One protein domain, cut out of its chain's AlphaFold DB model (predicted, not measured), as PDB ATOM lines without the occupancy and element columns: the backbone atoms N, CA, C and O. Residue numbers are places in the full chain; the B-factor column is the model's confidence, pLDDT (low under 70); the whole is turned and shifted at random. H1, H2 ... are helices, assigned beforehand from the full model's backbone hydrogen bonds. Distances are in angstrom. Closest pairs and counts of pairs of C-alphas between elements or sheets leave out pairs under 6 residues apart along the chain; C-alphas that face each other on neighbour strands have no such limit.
ATOM      1  N   LYS A   2      39.628  10.785 -29.482       45.50
ATOM      2  CA  LYS A   2      38.647   9.734 -29.869       45.50
ATOM      3  C   LYS A   2      37.767  10.064 -31.095       45.50
ATOM      4  O   LYS A   2      37.689   9.250 -32.010       45.50
ATOM      5  N   LEU A   3      37.200  11.275 -31.169       48.12
ATOM      6  CA  LEU A   3      36.357  11.723 -32.291       48.12
ATOM      7  C   LEU A   3      37.036  11.585 -33.671       48.12
ATOM      8  O   LEU A   3      36.398  11.137 -34.617       48.12
ATOM      9  N   ARG A   4      38.340  11.892 -33.794       49.59
ATOM     10  CA  ARG A   4      39.061  11.739 -35.075       49.59
ATOM     11  C   ARG A   4      39.205  10.270 -35.494       49.59
ATOM     12  O   ARG A   4      39.151  10.007 -36.689       49.59
ATOM     13  N   LEU A   5      39.337   9.321 -34.559       52.31
ATOM     14  CA  LEU A   5      39.385   7.889 -34.896       52.31
ATOM     15  C   LEU A   5      38.009   7.366 -35.331       52.31
ATOM     16  O   LEU A   5      37.919   6.707 -36.365       52.31
ATOM     17  N   ALA A   6      36.945   7.706 -34.595       49.59
ATOM     18  CA  ALA A   6      35.577   7.302 -34.935       49.59
ATOM     19  C   ALA A   6      35.162   7.797 -36.334       49.59
ATOM     20  O   ALA A   6      34.605   7.044 -37.130       49.59
ATOM     21  N   ILE A   7      35.525   9.044 -36.661       53.38
ATOM     22  CA  ILE A   7      35.374   9.623 -37.999       53.38
ATOM     23  C   ILE A   7      36.150   8.791 -39.039       53.38
ATOM     24  O   ILE A   7      35.556   8.321 -40.007       53.38
ATOM     25  N   GLN A   8      37.451   8.541 -38.840       53.66
ATOM     26  CA  GLN A   8      38.279   7.809 -39.815       53.66
ATOM     27  C   GLN A   8      37.779   6.387 -40.140       53.66
ATOM     28  O   GLN A   8      38.023   5.922 -41.250       53.66
ATOM     29  N   GLN A   9      37.061   5.710 -39.236       54.84
ATOM     30  CA  GLN A   9      36.527   4.363 -39.494       54.84
ATOM     31  C   GLN A   9      35.188   4.328 -40.257       54.84
ATOM     32  O   GLN A   9      34.820   3.268 -40.751       54.84
ATOM     33  N   ASN A  10      34.474   5.454 -40.401       52.03
ATOM     34  CA  ASN A  10      33.192   5.518 -41.130       52.03
ATOM     35  C   ASN A  10      33.129   6.592 -42.239       52.03
ATOM     36  O   ASN A  10      32.094   6.757 -42.894       52.03
ATOM     37  N   LEU A  11      34.230   7.305 -42.509       53.91
ATOM     38  CA  LEU A  11      34.337   8.226 -43.647       53.91
ATOM     39  C   LEU A  11      34.471   7.488 -44.990       53.91
ATOM     40  O   LEU A  11      35.532   7.448 -45.613       53.91
ATOM     41  N   ASN A  12      33.340   7.004 -45.501       71.06
ATOM     42  CA  ASN A  12      33.167   6.861 -46.942       71.06
ATOM     43  C   ASN A  12      33.386   8.221 -47.629       71.06
ATOM     44  O   ASN A  12      32.892   9.240 -47.143       71.06
ATOM     45  N   PHE A  13      34.065   8.230 -48.781       73.06
ATOM     46  CA  PHE A  13      34.353   9.441 -49.570       73.06
ATOM     47  C   PHE A  13      33.113  10.332 -49.769       73.06
ATOM     48  O   PHE A  13      33.164  11.539 -49.555       73.06
ATOM     49  N   PHE A  14      31.977   9.701 -50.074       78.12
ATOM     50  CA  PHE A  14      30.663  10.331 -50.201       78.12
ATOM     51  C   PHE A  14      30.263  11.180 -48.979       78.12
ATOM     52  O   PHE A  14      29.814  12.311 -49.141       78.12
ATOM     53  N   ARG A  15      30.494  10.690 -47.750       81.56
ATOM     54  CA  ARG A  15      30.174  11.433 -46.517       81.56
ATOM     55  C   ARG A  15      31.089  12.642 -46.317       81.56
ATOM     56  O   ARG A  15      30.617  13.667 -45.844       81.56
ATOM     57  N   VAL A  16      32.366  12.552 -46.706       81.81
ATOM     58  CA  VAL A  16      33.289  13.706 -46.697       81.81
ATOM     59  C   VAL A  16      32.825  14.770 -47.688       81.81
ATOM     60  O   VAL A  16      32.809  15.950 -47.357       81.81
ATOM     61  N   HIS A  17      32.432  14.347 -48.890       83.06
ATOM     62  CA  HIS A  17      32.004  15.249 -49.953       83.06
ATOM     63  C   HIS A  17      30.685  15.966 -49.620       83.06
ATOM     64  O   HIS A  17      30.624  17.186 -49.752       83.06
ATOM     65  N   LEU A  18      29.678  15.253 -49.098       84.12
ATOM     66  CA  LEU A  18      28.444  15.875 -48.597       84.12
ATOM     67  C   LEU A  18      28.713  16.852 -47.446       84.12
ATOM     68  O   LEU A  18      28.170  17.951 -47.438       84.12
ATOM     69  N   LEU A  19      29.571  16.480 -46.489       87.50
ATOM     70  CA  LEU A  19      29.914  17.346 -45.359       87.50
ATOM     71  C   LEU A  19      30.588  18.638 -45.843       87.50
ATOM     72  O   LEU A  19      30.198  19.720 -45.420       87.50
ATOM     73  N   PHE A  20      31.538  18.543 -46.776       86.69
ATOM     74  CA  PHE A  20      32.120  19.709 -47.445       86.69
ATOM     75  C   PHE A  20      31.037  20.587 -48.092       86.69
ATOM     76  O   PHE A  20      30.969  21.781 -47.819       86.69
ATOM     77  N   PHE A  21      30.135  19.987 -48.871       88.25
ATOM     78  CA  PHE A  21      29.086  20.712 -49.588       88.25
ATOM     79  C   PHE A  21      28.057  21.408 -48.676       88.25
ATOM     80  O   PHE A  21      27.463  22.400 -49.079       88.25
ATOM     81  N   ILE A  22      27.873  20.928 -47.439       90.56
ATOM     82  CA  ILE A  22      27.002  21.550 -46.427       90.56
ATOM     83  C   ILE A  22      27.732  22.668 -45.665       90.56
ATOM     84  O   ILE A  22      27.187  23.755 -45.487       90.56
ATOM     85  N   PHE A  23      28.967  22.429 -45.211       91.38
ATOM     86  CA  PHE A  23      29.685  23.391 -44.365       91.38
ATOM     87  C   PHE A  23      30.322  24.543 -45.149       91.38
ATOM     88  O   PHE A  23      30.367  25.662 -44.639       91.38
ATOM     89  N   THR A  24      30.788  24.320 -46.381       91.25
ATOM     90  CA  THR A  24      31.404  25.375 -47.199       91.25
ATOM     91  C   THR A  24      30.465  26.558 -47.477       91.25
ATOM     92  O   THR A  24      30.879  27.677 -47.172       91.25
ATOM     93  N   PRO A  25      29.217  26.396 -47.977       92.19
ATOM     94  CA  PRO A  25      28.346  27.545 -48.221       92.19
ATOM     95  C   PRO A  25      27.912  28.250 -46.936       92.19
ATOM     96  O   PRO A  25      27.723  29.458 -46.980       92.19
ATOM     97  N   LEU A  26      27.811  27.539 -45.808       93.62
ATOM     98  CA  LEU A  26      27.459  28.108 -44.503       93.62
ATOM     99  C   LEU A  26      28.595  28.977 -43.929       93.62
ATOM    100  O   LEU A  26      28.349  30.040 -43.363       93.62
ATOM    101  N   ILE A  27      29.852  28.561 -44.114       93.69
ATOM    102  CA  ILE A  27      31.025  29.372 -43.756       93.69
ATOM    103  C   ILE A  27      31.114  30.603 -44.668       93.69
ATOM    104  O   ILE A  27      31.293  31.718 -44.178       93.69
ATOM    105  N   PHE A  28      30.955  30.427 -45.984       92.62
ATOM    106  CA  PHE A  28      31.010  31.553 -46.916       92.62
ATOM    107  C   PHE A  28      29.824  32.517 -46.772       92.62
ATOM    108  O   PHE A  28      30.052  33.718 -46.872       92.62
ATOM    109  N   SER A  29      28.607  32.065 -46.443       93.56
ATOM    110  CA  SER A  29      27.464  32.962 -46.196       93.56
ATOM    111  C   SER A  29      27.653  33.818 -44.947       93.56
ATOM    112  O   SER A  29      27.294  34.993 -44.956       93.56
ATOM    113  N   ALA A  30      28.268  33.271 -43.893       92.44
ATOM    114  CA  ALA A  30      28.649  34.048 -42.718       92.44
ATOM    115  C   ALA A  30      29.697  35.123 -43.065       92.44
ATOM    116  O   ALA A  30      29.535  36.281 -42.686       92.44
ATOM    117  N   ILE A  31      30.730  34.776 -43.845       91.81
ATOM    118  CA  ILE A  31      31.748  35.737 -44.311       91.81
ATOM    119  C   ILE A  31      31.125  36.803 -45.226       91.81
ATOM    120  O   ILE A  31      31.420  37.986 -45.071       91.81
ATOM    121  N   PHE A  32      30.248  36.409 -46.151       90.88
ATOM    122  CA  PHE A  32      29.555  37.292 -47.092       90.88
ATOM    123  C   PHE A  32      28.653  38.308 -46.373       90.88
ATOM    124  O   PHE A  32      28.676  39.489 -46.713       90.88
ATOM    125  N   PHE A  33      27.913  37.861 -45.350       90.19
ATOM    126  CA  PHE A  33      27.047  38.706 -44.523       90.19
ATOM    127  C   PHE A  33      27.835  39.650 -43.597       90.19
ATOM    128  O   PHE A  33      27.447  40.801 -43.409       90.19
ATOM    129  N   VAL A  34      28.973  39.207 -43.049       89.31
ATOM    130  CA  VAL A  34      29.890  40.097 -42.307       89.31
ATOM    131  C   VAL A  34      30.566  41.106 -43.248       89.31
ATOM    132  O   VAL A  34      30.826  42.235 -42.847       89.31
ATOM    133  N   SER A  35      30.776  40.746 -44.518       84.62
ATOM    134  CA  SER A  35      31.336  41.615 -45.570       84.62
ATOM    135  C   SER A  35      30.308  42.581 -46.193       84.62
ATOM    136  O   SER A  35      30.426  42.922 -47.371       84.62
ATOM    137  N   ASN A  36      29.284  42.999 -45.439       79.38
ATOM    138  CA  ASN A  36      28.256  43.934 -45.906       79.38
ATOM    139  C   ASN A  36      28.866  45.300 -46.289       79.38
ATOM    140  O   ASN A  36      29.649  45.877 -45.535       79.38
ATOM    141  N   GLY A  37      28.482  45.813 -47.462       72.44
ATOM    142  CA  GLY A  37      28.835  47.151 -47.948       72.44
ATOM    143  C   GLY A  37      27.688  48.151 -47.775       72.44
ATOM    144  O   GLY A  37      26.882  48.033 -46.858       72.44
ATOM    145  N   SER A  38      27.580  49.118 -48.692       62.41
ATOM    146  CA  SER A  38      26.530  50.155 -48.674       62.41
ATOM    147  C   SER A  38      25.097  49.624 -48.824       62.41
ATOM    148  O   SER A  38      24.155  50.322 -48.459       62.41
ATOM    149  N   PHE A  39      24.923  48.404 -49.341       71.44
ATOM    150  CA  PHE A  39      23.637  47.713 -49.403       71.44
ATOM    151  C   PHE A  39      23.621  46.580 -48.371       71.44
ATOM    152  O   PHE A  39      24.370  45.610 -48.495       71.44
ATOM    153  N   HIS A  40      22.766  46.700 -47.354       74.88
ATOM    154  CA  HIS A  40      22.571  45.651 -46.355       74.88
ATOM    155  C   HIS A  40      21.722  44.512 -46.922       74.88
ATOM    156  O   HIS A  40      20.553  44.703 -47.253       74.88
ATOM    157  N   ILE A  41      22.305  43.315 -46.988       80.62
ATOM    158  CA  ILE A  41      21.635  42.104 -47.471       80.62
ATOM    159  C   ILE A  41      21.182  41.260 -46.271       80.62
ATOM    160  O   ILE A  41      21.913  41.115 -45.288       80.62
ATOM    161  N   SER A  42      19.981  40.676 -46.344       88.69
ATOM    162  CA  SER A  42      19.489  39.736 -45.328       88.69
ATOM    163  C   SER A  42      20.401  38.510 -45.220       88.69
ATOM    164  O   SER A  42      20.947  38.025 -46.215       88.69
ATOM    165  N   TYR A  43      20.534  37.941 -44.020       90.19
ATOM    166  CA  TYR A  43      21.276  36.690 -43.844       90.19
ATOM    167  C   TYR A  43      20.644  35.526 -44.634       90.19
ATOM    168  O   TYR A  43      21.360  34.659 -45.133       90.19
ATOM    169  N   ILE A  44      19.316  35.529 -44.797       91.31
ATOM    170  CA  ILE A  44      18.576  34.492 -45.536       91.31
ATOM    171  C   ILE A  44      18.954  34.529 -47.025       91.31
ATOM    172  O   ILE A  44      19.316  33.499 -47.593       91.31
ATOM    173  N   ASP A  45      18.963  35.716 -47.633       90.06
ATOM    174  CA  ASP A  45      19.391  35.917 -49.021       90.06
ATOM    175  C   ASP A  45      20.887  35.643 -49.216       90.06
ATOM    176  O   ASP A  45      21.282  34.965 -50.164       90.06
ATOM    177  N   SER A  46      21.721  36.084 -48.269       90.69
ATOM    178  CA  SER A  46      23.163  35.788 -48.253       90.69
ATOM    179  C   SER A  46      23.429  34.278 -48.271       90.69
ATOM    180  O   SER A  46      24.295  33.801 -49.007       90.69
ATOM    181  N   LEU A  47      22.664  33.509 -47.489       92.75
ATOM    182  CA  LEU A  47      22.716  32.050 -47.465       92.75
ATOM    183  C   LEU A  47      22.215  31.443 -48.782       92.75
ATOM    184  O   LEU A  47      22.894  30.578 -49.334       92.75
ATOM    185  N   PHE A  48      21.079  31.909 -49.312       92.88
ATOM    186  CA  PHE A  48      20.517  31.419 -50.575       92.88
ATOM    187  C   PHE A  48      21.494  31.599 -51.746       92.88
ATOM    188  O   PHE A  48      21.807  30.631 -52.439       92.88
ATOM    189  N   VAL A  49      22.054  32.800 -51.918       90.88
ATOM    190  CA  VAL A  49      23.020  33.114 -52.987       90.88
ATOM    191  C   VAL A  49      24.307  32.294 -52.844       90.88
ATOM    192  O   VAL A  49      24.832  31.788 -53.838       90.88
ATOM    193  N   CYS A  50      24.798  32.080 -51.619       92.81
ATOM    194  CA  CYS A  50      25.958  31.220 -51.366       92.81
ATOM    195  C   CYS A  50      25.677  29.739 -51.694       92.81
ATOM    196  O   CYS A  50      26.502  29.067 -52.325       92.81
ATOM    197  N   VAL A  51      24.509  29.215 -51.313       93.38
ATOM    198  CA  VAL A  51      24.094  27.841 -51.646       93.38
ATOM    199  C   VAL A  51      23.876  27.682 -53.155       93.38
ATOM    200  O   VAL A  51      24.311  26.684 -53.733       93.38
ATOM    201  N   SER A  52      23.301  28.680 -53.834       93.50
ATOM    202  CA  SER A  52      23.177  28.664 -55.294       93.50
ATOM    203  C   SER A  52      24.538  28.730 -56.003       93.50
ATOM    204  O   SER A  52      24.774  28.015 -56.978       93.50
ATOM    205  N   SER A  53      25.478  29.509 -55.465       92.69
ATOM    206  CA  SER A  53      26.831  29.637 -56.018       92.69
ATOM    207  C   SER A  53      27.635  28.337 -55.907       92.69
ATOM    208  O   SER A  53      28.275  27.943 -56.877       92.69
ATOM    209  N   ILE A  54      27.572  27.614 -54.776       92.25
ATOM    210  CA  ILE A  54      28.292  26.328 -54.646       92.25
ATOM    211  C   ILE A  54      27.596  25.172 -55.384       92.25
ATOM    212  O   ILE A  54      28.256  24.223 -55.795       92.25
ATOM    213  N   THR A  55      26.278  25.248 -55.594       92.31
ATOM    214  CA  THR A  55      25.556  24.321 -56.489       92.31
ATOM    215  C   THR A  55      25.727  24.669 -57.968       92.31
ATOM    216  O   THR A  55      25.341  23.868 -58.814       92.31
ATOM    217  N   VAL A  56      26.314  25.830 -58.286       91.25
ATOM    218  CA  VAL A  56      26.452  26.378 -59.647       91.25
ATOM    219  C   VAL A  56      25.091  26.436 -60.367       91.25
ATOM    220  O   VAL A  56      24.974  26.149 -61.553       91.25
ATOM    221  N   THR A  57      24.036  26.797 -59.626       90.75
ATOM    222  CA  THR A  57      22.660  26.910 -60.151       90.75
ATOM    223  C   THR A  57      22.317  28.306 -60.670       90.75
ATOM    224  O   THR A  57      21.408  28.431 -61.483       90.75
ATOM    225  N   GLY A  58      23.050  29.346 -60.253       82.12
ATOM    226  CA  GLY A  58      22.922  30.706 -60.802       82.12
ATOM    227  C   GLY A  58      21.658  31.475 -60.393       82.12
ATOM    228  O   GLY A  58      21.317  32.458 -61.039       82.12
ATOM    229  N   LEU A  59      20.967  31.045 -59.336       87.94
ATOM    230  CA  LEU A  59      19.776  31.694 -58.792       87.94
ATOM    231  C   LEU A  59      20.164  32.756 -57.755       87.94
ATOM    232  O   LEU A  59      20.878  32.474 -56.791       87.94
ATOM    233  N   THR A  60      19.646  33.974 -57.911       87.69
ATOM    234  CA  THR A  60      19.959  35.104 -57.026       87.69
ATOM    235  C   THR A  60      18.704  35.878 -56.646       87.69
ATOM    236  O   THR A  60      18.012  36.395 -57.520       87.69
ATOM    237  N   THR A  61      18.432  36.004 -55.346       87.38
ATOM    238  CA  THR A  61      17.325  36.821 -54.812       87.38
ATOM    239  C   THR A  61      17.675  38.305 -54.663       87.38
ATOM    240  O   THR A  61      16.794  39.114 -54.383       87.38
ATOM    241  N   VAL A  62      18.943  38.678 -54.867       81.50
ATOM    242  CA  VAL A  62      19.455  40.053 -54.748       81.50
ATOM    243  C   VAL A  62      20.247  40.459 -55.986       81.50
ATOM    244  O   VAL A  62      20.831  39.614 -56.666       81.50
ATOM    245  N   ASP A  63      20.285  41.762 -56.255       81.94
ATOM    246  CA  ASP A  63      20.994  42.343 -57.393       81.94
ATOM    247  C   ASP A  63      22.520  42.240 -57.220       81.94
ATOM    248  O   ASP A  63      23.124  42.952 -56.414       81.94
ATOM    249  N   LEU A  64      23.152  41.366 -58.011       81.94
ATOM    250  CA  LEU A  64      24.605  41.160 -58.026       81.94
ATOM    251  C   LEU A  64      25.410  42.421 -58.386       81.94
ATOM    252  O   LEU A  64      26.593  42.486 -58.039       81.94
ATOM    253  N   SER A  65      24.818  43.405 -59.072       79.31
ATOM    254  CA  SER A  65      25.507  44.646 -59.457       79.31
ATOM    255  C   SER A  65      25.742  45.589 -58.270       79.31
ATOM    256  O   SER A  65      26.727  46.324 -58.264       79.31
ATOM    257  N   GLY A  66      24.895  45.515 -57.234       75.25
ATOM    258  CA  GLY A  66      25.025  46.291 -55.996       75.25
ATOM    259  C   GLY A  66      25.992  45.698 -54.961       75.25
ATOM    260  O   GLY A  66      26.288  46.346 -53.957       75.25
ATOM    261  N   LEU A  67      26.494  44.477 -55.173       81.06
ATOM    262  CA  LEU A  67      27.471  43.843 -54.280       81.06
ATOM    263  C   LEU A  67      28.836  44.534 -54.366       81.06
ATOM    264  O   LEU A  67      29.269  44.989 -55.423       81.06
ATOM    265  N   THR A  68      29.582  44.510 -53.262       87.31
ATOM    266  CA  THR A  68      30.999  44.896 -53.294       87.31
ATOM    267  C   THR A  68      31.802  43.941 -54.186       87.31
ATOM    268  O   THR A  68      31.531  42.738 -54.237       87.31
ATOM    269  N   GLY A  69      32.867  44.434 -54.829       86.06
ATOM    270  CA  GLY A  69      33.766  43.586 -55.630       86.06
ATOM    271  C   GLY A  69      34.397  42.430 -54.834       86.06
ATOM    272  O   GLY A  69      34.719  41.386 -55.397       86.06
ATOM    273  N   TRP A  70      34.513  42.572 -53.509       88.69
ATOM    274  CA  TRP A  70      34.929  41.497 -52.605       88.69
ATOM    275  C   TRP A  70      33.851  40.413 -52.434       88.69
ATOM    276  O   TRP A  70      34.153  39.226 -52.555       88.69
ATOM    277  N   GLN A  71      32.584  40.796 -52.239       88.44
ATOM    278  CA  GLN A  71      31.458  39.854 -52.240       88.44
ATOM    279  C   GLN A  71      31.328  39.136 -53.595       88.44
ATOM    280  O   GLN A  71      31.176  37.916 -53.625       88.44
ATOM    281  N   GLN A  72      31.478  39.849 -54.717       90.19
ATOM    282  CA  GLN A  72      31.507  39.241 -56.056       90.19
ATOM    283  C   GLN A  72      32.671  38.239 -56.213       90.19
ATOM    284  O   GLN A  72      32.475  37.146 -56.746       90.19
ATOM    285  N   ALA A  73      33.863  38.556 -55.689       91.94
ATOM    286  CA  ALA A  73      35.006  37.639 -55.687       91.94
ATOM    287  C   ALA A  73      34.761  36.376 -54.837       91.94
ATOM    288  O   ALA A  73      35.146  35.283 -55.257       91.94
ATOM    289  N   ILE A  74      34.077  36.492 -53.689       91.50
ATOM    290  CA  ILE A  74      33.641  35.338 -52.882       91.50
ATOM    291  C   ILE A  74      32.741  34.413 -53.712       91.50
ATOM    292  O   ILE A  74      33.030  33.219 -53.812       91.50
ATOM    293  N   LEU A  75      31.700  34.953 -54.358       91.31
ATOM    294  CA  LEU A  75      30.777  34.150 -55.170       91.31
ATOM    295  C   LEU A  75      31.491  33.483 -56.357       91.31
ATOM    296  O   LEU A  75      31.273  32.300 -56.620       91.31
ATOM    297  N   PHE A  76      32.414  34.186 -57.021       90.62
ATOM    298  CA  PHE A  76      33.230  33.623 -58.101       90.62
ATOM    299  C   PHE A  76      34.114  32.452 -57.634       90.62
ATOM    300  O   PHE A  76      34.142  31.396 -58.273       90.62
ATOM    301  N   ILE A  77      34.802  32.598 -56.495       91.19
ATOM    302  CA  ILE A  77      35.598  31.521 -55.880       91.19
ATOM    303  C   ILE A  77      34.699  30.327 -55.529       91.19
ATOM    304  O   ILE A  77      35.066  29.176 -55.772       91.19
ATOM    305  N   GLN A  78      33.503  30.589 -55.008       91.88
ATOM    306  CA  GLN A  78      32.538  29.573 -54.602       91.88
ATOM    307  C   GLN A  78      31.958  28.791 -55.792       91.88
ATOM    308  O   GLN A  78      31.842  27.569 -55.700       91.88
ATOM    309  N   VAL A  79      31.715  29.447 -56.932       91.75
ATOM    310  CA  VAL A  79      31.379  28.795 -58.212       91.75
ATOM    311  C   VAL A  79      32.545  27.947 -58.736       91.75
ATOM    312  O   VAL A  79      32.345  26.806 -59.155       91.75
ATOM    313  N   CYS A  80      33.785  28.449 -58.664       88.56
ATOM    314  CA  CYS A  80      34.970  27.681 -59.072       88.56
ATOM    315  C   CYS A  80      35.176  26.414 -58.222       88.56
ATOM    316  O   CYS A  80      35.600  25.384 -58.746       88.56
ATOM    317  N   ILE A  81      34.855  26.478 -56.925       89.44
ATOM    318  CA  ILE A  81      34.892  25.343 -55.991       89.44
ATOM    319  C   ILE A  81      33.727  24.367 -56.232       89.44
ATOM    320  O   ILE A  81      33.931  23.153 -56.190       89.44
ATOM    321  N   GLY A  82      32.520  24.887 -56.474       87.94
ATOM    322  CA  GLY A  82      31.298  24.108 -56.694       87.94
ATOM    323  C   GLY A  82      31.248  23.360 -58.028       87.94
ATOM    324  O   GLY A  82      30.512  22.385 -58.167       87.94
ATOM    325  N   ASN A  83      32.051  23.780 -59.008       90.00
ATOM    326  CA  ASN A  83      32.090  23.191 -60.342       90.00
ATOM    327  C   ASN A  83      32.296  21.660 -60.320       90.00
ATOM    328  O   ASN A  83      33.285  21.144 -59.791       90.00
TER     329      ASN A  83
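AT A GLANCE: This is residues 2 to 83 of the 361 residues of an uncharacterized protein of Rickenella mellea (UniProt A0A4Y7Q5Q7). The later part of the long helix H2 packs with H3 and H4 in a three-helix bundle, while its earlier part reaches out as an arm with H1 turned off at the end. The printed part has 82 residues with four named helices, H1 to H4 in order, and no named strand: all helix. It is loose, radius of gyration of the C-alphas 14.9 A, spanning 47 by 24 by 19 A.

IN THESE COORDINATES: Find C-alpha 13 at (34.353, 9.441, -49.570); from there H2, residues 13 to 34, runs 31.8 A. H3 is residues 43 to 55, 18.2 A; H4, residues 69 to 82, 19.7 A, ends at (31.298, 24.108, -56.694). H1 is residues 2 to 10, 13.2 A.

HOW THE PARTS SIT: H2 and H3 form a hairpin at a steep tilt of 40 degrees; their closest C-alphas, Ser 29 and Leu 47, are 5.0 A apart. H2 touches H4 with residues 25 to 32 alone, closest C-alphas Phe 32 and Gln 71, 6.1 A. H1 is apart from H2, H3 and H4. Every O i to N i+4 pair is within hydrogen-bond range in H3 and H4, 4 of 5 in H1, 16 of 18 in H2.

THE WHOLE: The printed part has no cut. The H3 to H4 link is long. Residues 2 to 11 and 38 have pLDDT under 70.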